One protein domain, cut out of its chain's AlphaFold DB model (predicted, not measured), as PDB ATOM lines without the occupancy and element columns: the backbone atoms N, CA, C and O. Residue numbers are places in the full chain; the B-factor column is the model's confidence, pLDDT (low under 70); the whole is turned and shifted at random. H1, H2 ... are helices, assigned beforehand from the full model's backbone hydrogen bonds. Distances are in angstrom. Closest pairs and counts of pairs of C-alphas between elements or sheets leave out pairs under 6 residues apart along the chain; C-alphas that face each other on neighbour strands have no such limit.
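This is residues 158 to 241 of the 241 residues of an uncharacterized protein of Ramazzottius varieornatus (UniProt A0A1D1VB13). The long helix H1 sticks out as an arm over residues 159 to 177; the short helix H2 crosses its other end, and a long loop leads on to H3, which touches neither. The 84 printed residues hold three named helices, H1, H2, H3, and no named strand: all helix. The whole is loose, radius of gyration of the C-alphas 17.2 A, spanning 61 by 35 by 19 A.

H1, residues 159 to 189, touches H2, residues 195 to 206, with residues 178 to 187 alone; look at the closest C-alphas, Ala 183 and Ser 198, 4.5 A apart. Their steep tilt is 65 degrees, opposite ways. H3, residues 223 to 237, is apart from both. Every O i to N i+4 pair is within hydrogen-bond range in H2, 24 of 27 in H1, 8 of 11 in H3.

Find C-alpha 159 at (-32.912, -14.740, 27.345); from there H1 runs 43.5 A. H2 measures 16.3 A; H3, 22.6 A, ends at C-alpha 237, (-12.679, -6.451, -8.348).

The farthest C-alphas, Arg 158 and Glu 224, are 61.2 A apart. The printed part has no cut; the link H2 to H3 is long. Residues 212 to 241 have pLDDT under 70.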
ATOM      1  N   ARG A 158     -34.316 -19.382  26.849       93.12
ATOM      2  CA  ARG A 158     -34.190 -18.381  27.923       93.12
ATOM      3  C   ARG A 158     -33.328 -17.194  27.439       93.12
ATOM      4  O   ARG A 158     -32.316 -17.439  26.780       93.12
ATOM      5  N   PRO A 159     -33.618 -15.937  27.834       89.50
ATOM      6  CA  PRO A 159     -32.912 -14.740  27.345       89.50
ATOM      7  C   PRO A 159     -31.384 -14.769  27.502       89.50
ATOM      8  O   PRO A 159     -30.675 -14.190  26.683       89.50
ATOM      9  N   VAL A 160     -30.858 -15.462  28.517       92.56
ATOM     10  CA  VAL A 160     -29.406 -15.621  28.718       92.56
ATOM     11  C   VAL A 160     -28.757 -16.390  27.561       92.56
ATOM     12  O   VAL A 160     -27.728 -15.961  27.048       92.56
ATOM     13  N   HIS A 161     -29.379 -17.480  27.099       94.56
ATOM     14  CA  HIS A 161     -28.847 -18.291  25.999       94.56
ATOM     15  C   HIS A 161     -28.872 -17.524  24.672       94.56
ATOM     16  O   HIS A 161     -27.944 -17.644  23.883       94.56
ATOM     17  N   ILE A 162     -29.890 -16.687  24.450       93.81
ATOM     18  CA  ILE A 162     -29.995 -15.852  23.243       93.81
ATOM     19  C   ILE A 162     -28.890 -14.791  23.219       93.81
ATOM     20  O   ILE A 162     -28.266 -14.588  22.181       93.81
ATOM     21  N   ARG A 163     -28.603 -14.150  24.361       93.94
ATOM     22  CA  ARG A 163     -27.489 -13.193  24.473       93.94
ATOM     23  C   ARG A 163     -26.132 -13.864  24.271       93.94
ATOM     24  O   ARG A 163     -25.280 -13.289  23.604       93.94
ATOM     25  N   LEU A 164     -25.942 -15.075  24.800       94.81
ATOM     26  CA  LEU A 164     -24.715 -15.845  24.579       94.81
ATOM     27  C   LEU A 164     -24.551 -16.223  23.101       94.81
ATOM     28  O   LEU A 164     -23.485 -16.008  22.537       94.81
ATOM     29  N   LEU A 165     -25.611 -16.731  22.464       94.75
ATOM     30  CA  LEU A 165     -25.614 -17.048  21.036       94.75
ATOM     31  C   LEU A 165     -25.279 -15.810  20.197       94.75
ATOM     32  O   LEU A 165     -24.429 -15.879  19.318       94.75
ATOM     33  N   HIS A 166     -25.916 -14.676  20.488       94.69
ATOM     34  CA  HIS A 166     -25.636 -13.405  19.824       94.69
ATOM     35  C   HIS A 166     -24.170 -12.988  19.985       94.69
ATOM     36  O   HIS A 166     -23.519 -12.717  18.980       94.69
ATOM     37  N   ALA A 167     -23.624 -13.029  21.203       94.94
ATOM     38  CA  ALA A 167     -22.218 -12.716  21.451       94.94
ATOM     39  C   ALA A 167     -21.277 -13.636  20.653       94.94
ATOM     40  O   ALA A 167     -20.388 -13.146  19.964       94.94
ATOM     41  N   VAL A 168     -21.516 -14.953  20.666       96.50
ATOM     42  CA  VAL A 168     -20.717 -15.928  19.904       96.50
ATOM     43  C   VAL A 168     -20.800 -15.667  18.400       96.50
ATOM     44  O   VAL A 168     -19.768 -15.672  17.728       96.50
ATOM     45  N   LEU A 169     -21.993 -15.402  17.859       95.88
ATOM     46  CA  LEU A 169     -22.182 -15.105  16.436       95.88
ATOM     47  C   LEU A 169     -21.457 -13.821  16.023       95.88
ATOM     48  O   LEU A 169     -20.782 -13.813  14.993       95.88
ATOM     49  N   ILE A 170     -21.554 -12.760  16.826       95.69
ATOM     50  CA  ILE A 170     -20.875 -11.488  16.561       95.69
ATOM     51  C   ILE A 170     -19.360 -11.663  16.642       95.69
ATOM     52  O   ILE A 170     -18.668 -11.301  15.696       95.69
ATOM     53  N   THR A 171     -18.834 -12.274  17.707       94.25
ATOM     54  CA  THR A 171     -17.391 -12.512  17.846       94.25
ATOM     55  C   THR A 171     -16.853 -13.371  16.707       94.25
ATOM     56  O   THR A 171     -15.838 -13.017  16.113       94.25
ATOM     57  N   THR A 172     -17.549 -14.452  16.346       95.75
ATOM     58  CA  THR A 172     -17.147 -15.311  15.224       95.75
ATOM     59  C   THR A 172     -17.131 -14.518  13.920       95.75
ATOM     60  O   THR A 172     -16.143 -14.552  13.195       95.75
ATOM     61  N   THR A 173     -18.177 -13.735  13.648       95.25
ATOM     62  CA  THR A 173     -18.256 -12.892  12.445       95.25
ATOM     63  C   THR A 173     -17.130 -11.857  12.409       95.25
ATOM     64  O   THR A 173     -16.487 -11.698  11.374       95.25
ATOM     65  N   CYS A 174     -16.832 -11.196  13.531       93.75
ATOM     66  CA  CYS A 174     -15.715 -10.260  13.632       93.75
ATOM     67  C   CYS A 174     -14.375 -10.946  13.347       93.75
ATOM     68  O   CYS A 174     -13.590 -10.422  12.566       93.75
ATOM     69  N   VAL A 175     -14.119 -12.128  13.918       94.81
ATOM     70  CA  VAL A 175     -12.866 -12.862  13.673       94.81
ATOM     71  C   VAL A 175     -12.725 -13.249  12.200       94.81
ATOM     72  O   VAL A 175     -11.665 -13.041  11.605       94.81
ATOM     73  N   LEU A 176     -13.802 -13.756  11.596       95.75
ATOM     74  CA  LEU A 176     -13.827 -14.115  10.181       95.75
ATOM     75  C   LEU A 176     -13.555 -12.898   9.288       95.75
ATOM     76  O   LEU A 176     -12.715 -12.980   8.399       95.75
ATOM     77  N   LEU A 177     -14.239 -11.775   9.519       94.75
ATOM     78  CA  LEU A 177     -14.169 -10.602   8.644       94.75
ATOM     79  C   LEU A 177     -12.920  -9.743   8.853       94.75
ATOM     80  O   LEU A 177     -12.441  -9.148   7.895       94.75
ATOM     81  N   VAL A 178     -12.421  -9.640  10.084       93.31
ATOM     82  CA  VAL A 178     -11.350  -8.694  10.438       93.31
ATOM     83  C   VAL A 178      -9.968  -9.347  10.410       93.31
ATOM     84  O   VAL A 178      -8.995  -8.665  10.111       93.31
ATOM     85  N   PHE A 179      -9.862 -10.654  10.669       92.94
ATOM     86  CA  PHE A 179      -8.569 -11.349  10.675       92.94
ATOM     87  C   PHE A 179      -8.453 -12.382   9.552       92.94
ATOM     88  O   PHE A 179      -7.524 -12.303   8.753       92.94
ATOM     89  N   LEU A 180      -9.392 -13.330   9.445       94.88
ATOM     90  CA  LEU A 180      -9.228 -14.455   8.512       94.88
ATOM     91  C   LEU A 180      -9.468 -14.073   7.048       94.88
ATOM     92  O   LEU A 180      -8.759 -14.560   6.171       94.88
ATOM     93  N   LEU A 181     -10.445 -13.207   6.771       94.88
ATOM     94  CA  LEU A 181     -10.735 -12.746   5.416       94.88
ATOM     95  C   LEU A 181      -9.567 -11.913   4.853       94.88
ATOM     96  O   LEU A 181      -9.101 -12.259   3.767       94.88
ATOM     97  N   PRO A 182      -9.024 -10.896   5.557       91.94
ATOM     98  CA  PRO A 182      -7.812 -10.212   5.114       91.94
ATOM     99  C   PRO A 182      -6.623 -11.157   4.957       91.94
ATOM    100  O   PRO A 182      -5.938 -11.076   3.944       91.94
ATOM    101  N   ALA A 183      -6.422 -12.109   5.875       93.31
ATOM    102  CA  ALA A 183      -5.355 -13.101   5.754       93.31
ATOM    103  C   ALA A 183      -5.479 -13.949   4.478       93.31
ATOM    104  O   ALA A 183      -4.496 -14.173   3.779       93.31
ATOM    105  N   ALA A 184      -6.695 -14.385   4.138       93.81
ATOM    106  CA  ALA A 184      -6.952 -15.126   2.907       93.81
ATOM    107  C   ALA A 184      -6.706 -14.266   1.658       93.81
ATOM    108  O   ALA A 184      -6.155 -14.757   0.675       93.81
ATOM    109  N   VAL A 185      -7.084 -12.983   1.700       92.25
ATOM    110  CA  VAL A 185      -6.815 -12.037   0.611       92.25
ATOM    111  C   VAL A 185      -5.313 -11.825   0.450       92.25
ATOM    112  O   VAL A 185      -4.811 -12.005  -0.652       92.25
ATOM    113  N   PHE A 186      -4.585 -11.504   1.521       87.50
ATOM    114  CA  PHE A 186      -3.143 -11.266   1.460       87.50
ATOM    115  C   PHE A 186      -2.368 -12.508   1.027       87.50
ATOM    116  O   PHE A 186      -1.521 -12.388   0.156       87.50
ATOM    117  N   SER A 187      -2.724 -13.700   1.506       90.31
ATOM    118  CA  SER A 187      -2.066 -14.945   1.083       90.31
ATOM    119  C   SER A 187      -2.326 -15.292  -0.390       90.31
ATOM    120  O   SER A 187      -1.524 -15.977  -1.013       90.31
ATOM    121  N   ALA A 188      -3.439 -14.828  -0.970       89.19
ATOM    122  CA  ALA A 188      -3.725 -15.001  -2.395       89.19
ATOM    123  C   ALA A 188      -3.096 -13.911  -3.279       89.19
ATOM    124  O   ALA A 188      -2.965 -14.095  -4.491       89.19
ATOM    125  N   VAL A 189      -2.799 -12.755  -2.688       84.31
ATOM    126  CA  VAL A 189      -2.296 -11.555  -3.363       84.31
ATOM    127  C   VAL A 189      -0.765 -11.539  -3.349       84.31
ATOM    128  O   VAL A 189      -0.166 -11.312  -4.394       84.31
ATOM    129  N   GLU A 190      -0.144 -11.883  -2.220       80.38
ATOM    130  CA  GLU A 190       1.304 -11.948  -2.015       80.38
ATOM    131  C   GLU A 190       1.805 -13.401  -2.193       80.38
ATOM    132  O   GLU A 190       1.567 -14.241  -1.323       80.38
ATOM    133  N   PRO A 191       2.503 -13.736  -3.300       77.31
ATOM    134  CA  PRO A 191       2.852 -15.123  -3.646       77.31
ATOM    135  C   PRO A 191       3.807 -15.809  -2.662       77.31
ATOM    136  O   PRO A 191       3.776 -17.027  -2.519       77.31
ATOM    137  N   GLU A 192       4.653 -15.022  -2.000       79.69
ATOM    138  CA  GLU A 192       5.684 -15.501  -1.071       79.69
ATOM    139  C   GLU A 192       5.169 -15.636   0.369       79.69
ATOM    140  O   GLU A 192       5.920 -16.004   1.270       79.69
ATOM    141  N   TRP A 193       3.909 -15.277   0.625       83.69
ATOM    142  CA  TRP A 193       3.354 -15.257   1.972       83.69
ATOM    143  C   TRP A 193       2.611 -16.542   2.283       83.69
ATOM    144  O   TRP A 193       1.659 -16.923   1.594       83.69
ATOM    145  N   THR A 194       2.968 -17.172   3.399       90.62
ATOM    146  CA  THR A 194       2.116 -18.220   3.947       90.62
ATOM    147  C   THR A 194       0.827 -17.605   4.501       90.62
ATOM    148  O   THR A 194       0.733 -16.408   4.807       90.62
ATOM    149  N   PHE A 195      -0.199 -18.437   4.686       92.50
ATOM    150  CA  PHE A 195      -1.416 -17.993   5.363       92.50
ATOM    151  C   PHE A 195      -1.125 -17.490   6.787       92.50
ATOM    152  O   PHE A 195      -1.771 -16.550   7.248       92.50
ATOM    153  N   LEU A 196      -0.140 -18.085   7.472       92.38
ATOM    154  CA  LEU A 196       0.264 -17.667   8.812       92.38
ATOM    155  C   LEU A 196       0.871 -16.260   8.797       92.38
ATOM    156  O   LEU A 196       0.474 -15.442   9.621       92.38
ATOM    157  N   ASP A 197       1.741 -15.956   7.831       90.00
ATOM    158  CA  ASP A 197       2.336 -14.620   7.660       90.00
ATOM    159  C   ASP A 197       1.255 -13.566   7.397       90.00
ATOM    160  O   ASP A 197       1.232 -12.494   8.000       90.00
ATOM    161  N   SER A 198       0.283 -13.917   6.553       91.38
ATOM    162  CA  SER A 198      -0.853 -13.057   6.210       91.38
ATOM    163  C   SER A 198      -1.787 -12.808   7.399       91.38
ATOM    164  O   SER A 198      -2.299 -11.698   7.590       91.38
ATOM    165  N   LEU A 199      -2.020 -13.838   8.217       93.56
ATOM    166  CA  LEU A 199      -2.809 -13.746   9.444       93.56
ATOM    167  C   LEU A 199      -2.095 -12.910  10.502       93.56
ATOM    168  O   LEU A 199      -2.718 -12.059  11.137       93.56
ATOM    169  N   TYR A 200      -0.797 -13.132  10.661       91.44
ATOM    170  CA  TYR A 200       0.056 -12.381  11.563       91.44
ATOM    171  C   TYR A 200       0.099 -10.895  11.182       91.44
ATOM    172  O   TYR A 200      -0.175 -10.045  12.030       91.44
ATOM    173  N   TYR A 201       0.297 -10.575   9.900       88.75
ATOM    174  CA  TYR A 201       0.232  -9.201   9.397       88.75
ATOM    175  C   TYR A 201      -1.132  -8.551   9.672       88.75
ATOM    176  O   TYR A 201      -1.211  -7.435  10.193       88.75
ATOM    177  N   SER A 202      -2.227  -9.264   9.385       92.31
ATOM    178  CA  SER A 202      -3.586  -8.775   9.652       92.31
ATOM    179  C   SER A 202      -3.794  -8.495  11.144       92.31
ATOM    180  O   SER A 202      -4.335  -7.452  11.511       92.31
ATOM    181  N   TYR A 203      -3.310  -9.387  12.013       92.44
ATOM    182  CA  TYR A 203      -3.371  -9.218  13.459       92.44
ATOM    183  C   TYR A 203      -2.594  -7.985  13.929       92.44
ATOM    184  O   TYR A 203      -3.168  -7.137  14.616       92.44
ATOM    185  N   MET A 204      -1.334  -7.835  13.514       91.44
ATOM    186  CA  MET A 204      -0.483  -6.697  13.882       91.44
ATOM    187  C   MET A 204      -1.025  -5.356  13.371       91.44
ATOM    188  O   MET A 204      -0.925  -4.349  14.075       91.44
ATOM    189  N   THR A 205      -1.657  -5.357  12.191       90.19
ATOM    190  CA  THR A 205      -2.313  -4.176  11.610       90.19
ATOM    191  C   THR A 205      -3.539  -3.769  12.425       90.19
ATOM    192  O   THR A 205      -3.647  -2.632  12.878       90.19
ATOM    193  N   VAL A 206      -4.484  -4.697  12.612       91.50
ATOM    194  CA  VAL A 206      -5.794  -4.417  13.223       91.50
ATOM    195  C   VAL A 206      -5.653  -4.053  14.696       91.50
ATOM    196  O   VAL A 206      -6.366  -3.182  15.187       91.50
ATOM    197  N   THR A 207      -4.735  -4.709  15.405       91.94
ATOM    198  CA  THR A 207      -4.452  -4.403  16.814       91.94
ATOM    199  C   THR A 207      -3.612  -3.142  16.992       91.94
ATOM    200  O   THR A 207      -3.364  -2.742  18.128       91.94
ATOM    201  N   THR A 208      -3.199  -2.490  15.898       91.94
ATOM    202  CA  THR A 208      -2.363  -1.279  15.891       91.94
ATOM    203  C   THR A 208      -1.004  -1.460  16.576       91.94
ATOM    204  O   THR A 208      -0.406  -0.490  17.020       91.94
ATOM    205  N   ILE A 209      -0.502  -2.700  16.662       91.75
ATOM    206  CA  ILE A 209       0.834  -2.986  17.213       91.75
ATOM    207  C   ILE A 209       1.914  -2.578  16.202       91.75
ATOM    208  O   ILE A 209       2.927  -2.009  16.594       91.75
ATOM    209  N   GLY A 210       1.695  -2.860  14.912       84.31
ATOM    210  CA  GLY A 210       2.522  -2.315  13.831       84.31
ATOM    211  C   GLY A 210       3.951  -2.863  13.726       84.31
ATOM    212  O   GLY A 210       4.851  -2.123  13.333       84.31
ATOM    213  N   VAL A 211       4.188  -4.138  14.058       81.31
ATOM    214  CA  VAL A 211       5.515  -4.764  13.862       81.31
ATOM    215  C   VAL A 211       5.828  -4.927  12.368       81.31
ATOM    216  O   VAL A 211       4.936  -5.161  11.556       81.31
ATOM    217  N   VAL A 212       7.106  -4.741  12.018       67.62
ATOM    218  CA  VAL A 212       7.611  -4.505  10.651       67.62
ATOM    219  C   VAL A 212       8.443  -5.687  10.133       67.62
ATOM    220  O   VAL A 212       9.459  -5.513   9.473       67.62
ATOM    221  N   ASP A 213       8.071  -6.911  10.476       67.06
ATOM    222  CA  ASP A 213       8.767  -8.138  10.065       67.06
ATOM    223  C   ASP A 213       8.165  -8.774   8.801       67.06
ATOM    224  O   ASP A 213       8.855  -9.495   8.085       67.06
ATOM    225  N   VAL A 214       6.907  -8.460   8.473       60.88
ATOM    226  CA  VAL A 214       6.195  -8.970   7.289       60.88
ATOM    227  C   VAL A 214       5.356  -7.836   6.682       60.88
ATOM    228  O   VAL A 214       4.406  -7.394   7.321       60.88
ATOM    229  N   LEU A 215       5.675  -7.341   5.470       59.94
ATOM    230  CA  LEU A 215       4.875  -6.300   4.783       59.94
ATOM    231  C   LEU A 215       4.561  -6.577   3.302       59.94
ATOM    232  O   LEU A 215       5.475  -6.976   2.566       59.94
ATOM    233  N   PRO A 216       3.307  -6.342   2.854       54.03
ATOM    234  CA  PRO A 216       2.923  -6.558   1.466       54.03
ATOM    235  C   PRO A 216       3.716  -5.570   0.612       54.03
ATOM    236  O   PRO A 216       3.851  -4.408   0.998       54.03
ATOM    237  N   SER A 217       4.246  -6.003  -0.532       52.28
ATOM    238  CA  SER A 217       5.076  -5.182  -1.438       52.28
ATOM    239  C   SER A 217       6.543  -4.931  -1.046       52.28
ATOM    240  O   SER A 217       7.240  -4.241  -1.790       52.28
ATOM    241  N   SER A 218       7.071  -5.499   0.042       47.72
ATOM    242  CA  SER A 218       8.504  -5.335   0.384       47.72
ATOM    243  C   SER A 218       9.468  -6.112  -0.532       47.72
ATOM    244  O   SER A 218      10.661  -5.827  -0.532       47.72
ATOM    245  N   ARG A 219       8.957  -7.044  -1.355       48.19
ATOM    246  CA  ARG A 219       9.765  -7.999  -2.138       48.19
ATOM    247  C   ARG A 219       9.552  -7.947  -3.662       48.19
ATOM    248  O   ARG A 219       9.912  -8.886  -4.364       48.19
ATOM    249  N   ILE A 220       8.956  -6.878  -4.205       41.47
ATOM    250  CA  ILE A 220       8.768  -6.736  -5.663       41.47
ATOM    251  C   ILE A 220       9.976  -6.004  -6.265       41.47
ATOM    252  O   ILE A 220      10.003  -4.782  -6.358       41.47
ATOM    253  N   GLN A 221      10.967  -6.775  -6.713       41.38
ATOM    254  CA  GLN A 221      12.175  -6.311  -7.417       41.38
ATOM    255  C   GLN A 221      11.937  -5.799  -8.858       41.38
ATOM    256  O   GLN A 221      12.896  -5.582  -9.586       41.38
ATOM    257  N   ASN A 222      10.696  -5.568  -9.309       34.59
ATOM    258  CA  ASN A 222      10.428  -5.178 -10.702       34.59
ATOM    259  C   ASN A 222       9.429  -4.015 -10.814       34.59
ATOM    260  O   ASN A 222       8.219  -4.190 -10.668       34.59
ATOM    261  N   VAL A 223       9.946  -2.831 -11.158       46.84
ATOM    262  CA  VAL A 223       9.202  -1.562 -11.322       46.84
ATOM    263  C   VAL A 223       8.107  -1.646 -12.404       46.84
ATOM    264  O   VAL A 223       7.093  -0.957 -12.319       46.84
ATOM    265  N   GLU A 224       8.236  -2.543 -13.386       40.34
ATOM    266  CA  GLU A 224       7.204  -2.750 -14.417       40.34
ATOM    267  C   GLU A 224       6.019  -3.615 -13.940       40.34
ATOM    268  O   GLU A 224       4.917  -3.520 -14.486       40.34
ATOM    269  N   ALA A 225       6.192  -4.401 -12.871       41.72
ATOM    270  CA  ALA A 225       5.132  -5.233 -12.303       41.72
ATOM    271  C   ALA A 225       4.220  -4.457 -11.336       41.72
ATOM    272  O   ALA A 225       3.053  -4.813 -11.191       41.72
ATOM    273  N   GLU A 226       4.690  -3.367 -10.722       44.94
ATOM    274  CA  GLU A 226       3.921  -2.597  -9.729       44.94
ATOM    275  C   GLU A 226       2.696  -1.888 -10.346       44.94
ATOM    276  O   GLU A 226       1.599  -1.891  -9.776       44.94
ATOM    277  N   ALA A 227       2.847  -1.327 -11.552       41.44
ATOM    278  CA  ALA A 227       1.750  -0.685 -12.280       41.44
ATOM    279  C   ALA A 227       0.738  -1.713 -12.816       41.44
ATOM    280  O   ALA A 227      -0.475  -1.505 -12.725       41.44
ATOM    281  N   VAL A 228       1.222  -2.856 -13.316       45.19
ATOM    282  CA  VAL A 228       0.375  -3.954 -13.808       45.19
ATOM    283  C   VAL A 228      -0.380  -4.619 -12.655       45.19
ATOM    284  O   VAL A 228      -1.568  -4.887 -12.801       45.19
ATOM    285  N   TYR A 229       0.247  -4.802 -11.490       47.66
ATOM    286  CA  TYR A 229      -0.358  -5.369 -10.282       47.66
ATOM    287  C   TYR A 229      -1.450  -4.466  -9.695       47.66
ATOM    288  O   TYR A 229      -2.565  -4.932  -9.456       47.66
ATOM    289  N   LYS A 230      -1.208  -3.150  -9.580       47.28
ATOM    290  CA  LYS A 230      -2.234  -2.172  -9.158       47.28
ATOM    291  C   LYS A 230      -3.428  -2.127 -10.126       47.28
ATOM    292  O   LYS A 230      -4.574  -2.031  -9.689       47.28
ATOM    293  N   ILE A 231      -3.188  -2.282 -11.433       48.00
ATOM    294  CA  ILE A 231      -4.248  -2.401 -12.451       48.00
ATOM    295  C   ILE A 231      -4.970  -3.759 -12.363       48.00
ATOM    296  O   ILE A 231      -6.188  -3.814 -12.533       48.00
ATOM    297  N   PHE A 232      -4.271  -4.857 -12.061       44.03
ATOM    298  CA  PHE A 232      -4.854  -6.201 -11.961       44.03
ATOM    299  C   PHE A 232      -5.731  -6.373 -10.711       44.03
ATOM    300  O   PHE A 232      -6.794  -6.993 -10.791       44.03
ATOM    301  N   VAL A 233      -5.348  -5.750  -9.590       47.28
ATOM    302  CA  VAL A 233      -6.155  -5.661  -8.360       47.28
ATOM    303  C   VAL A 233      -7.470  -4.908  -8.618       47.28
ATOM    304  O   VAL A 233      -8.534  -5.368  -8.206       47.28
ATOM    305  N   LEU A 234      -7.448  -3.827  -9.408       41.84
ATOM    306  CA  LEU A 234      -8.672  -3.135  -9.841       41.84
ATOM    307  C   LEU A 234      -9.507  -3.968 -10.833       41.84
ATOM    308  O   LEU A 234     -10.737  -3.950 -10.786       41.84
ATOM    309  N   ARG A 235      -8.863  -4.745 -11.712       32.88
ATOM    310  CA  ARG A 235      -9.543  -5.518 -12.765       32.88
ATOM    311  C   ARG A 235     -10.188  -6.818 -12.265       32.88
ATOM    312  O   ARG A 235     -11.190  -7.235 -12.845       32.88
ATOM    313  N   LYS A 236      -9.670  -7.443 -11.198       38.28
ATOM    314  CA  LYS A 236     -10.329  -8.591 -10.537       38.28
ATOM    315  C   LYS A 236     -11.529  -8.173  -9.679       38.28
ATOM    316  O   LYS A 236     -12.506  -8.914  -9.650       38.28
ATOM    317  N   CYS A 237     -11.519  -6.979  -9.080       37.56
ATOM    318  CA  CYS A 237     -12.679  -6.451  -8.348       37.56
ATOM    319  C   CYS A 237     -13.895  -6.173  -9.252       37.56
ATOM    320  O   CYS A 237     -15.022  -6.446  -8.857       37.56
ATOM    321  N   VAL A 238     -13.690  -5.705 -10.489       36.56
ATOM    322  CA  VAL A 238     -14.792  -5.413 -11.436       36.56
ATOM    323  C   VAL A 238     -15.409  -6.681 -12.045       36.56
ATOM    324  O   VAL A 238     -16.483  -6.627 -12.626       36.56
ATOM    325  N   ARG A 239     -14.762  -7.844 -11.906       30.52
ATOM    326  CA  ARG A 239     -15.252  -9.113 -12.470       30.52
ATOM    327  C   ARG A 239     -16.000  -9.993 -11.459       30.52
ATOM    328  O   ARG A 239     -16.434 -11.082 -11.821       30.52
ATOM    329  N   CYS A 240     -16.152  -9.514 -10.221       36.22
ATOM    330  CA  CYS A 240     -16.939 -10.144  -9.153       36.22
ATOM    331  C   CYS A 240     -18.174  -9.320  -8.737       36.22
ATOM    332  O   CYS A 240     -18.748  -9.594  -7.684       36.22
ATOM    333  N   PHE A 241     -18.594  -8.354  -9.561       35.66
ATOM    334  CA  PHE A 241     -19.911  -7.717  -9.491       35.66
ATOM    335  C   PHE A 241     -20.674  -7.954 -10.794       35.66
ATOM    336  O   PHE A 241     -20.015  -7.942 -11.860       35.66
TER     337      PHE A 241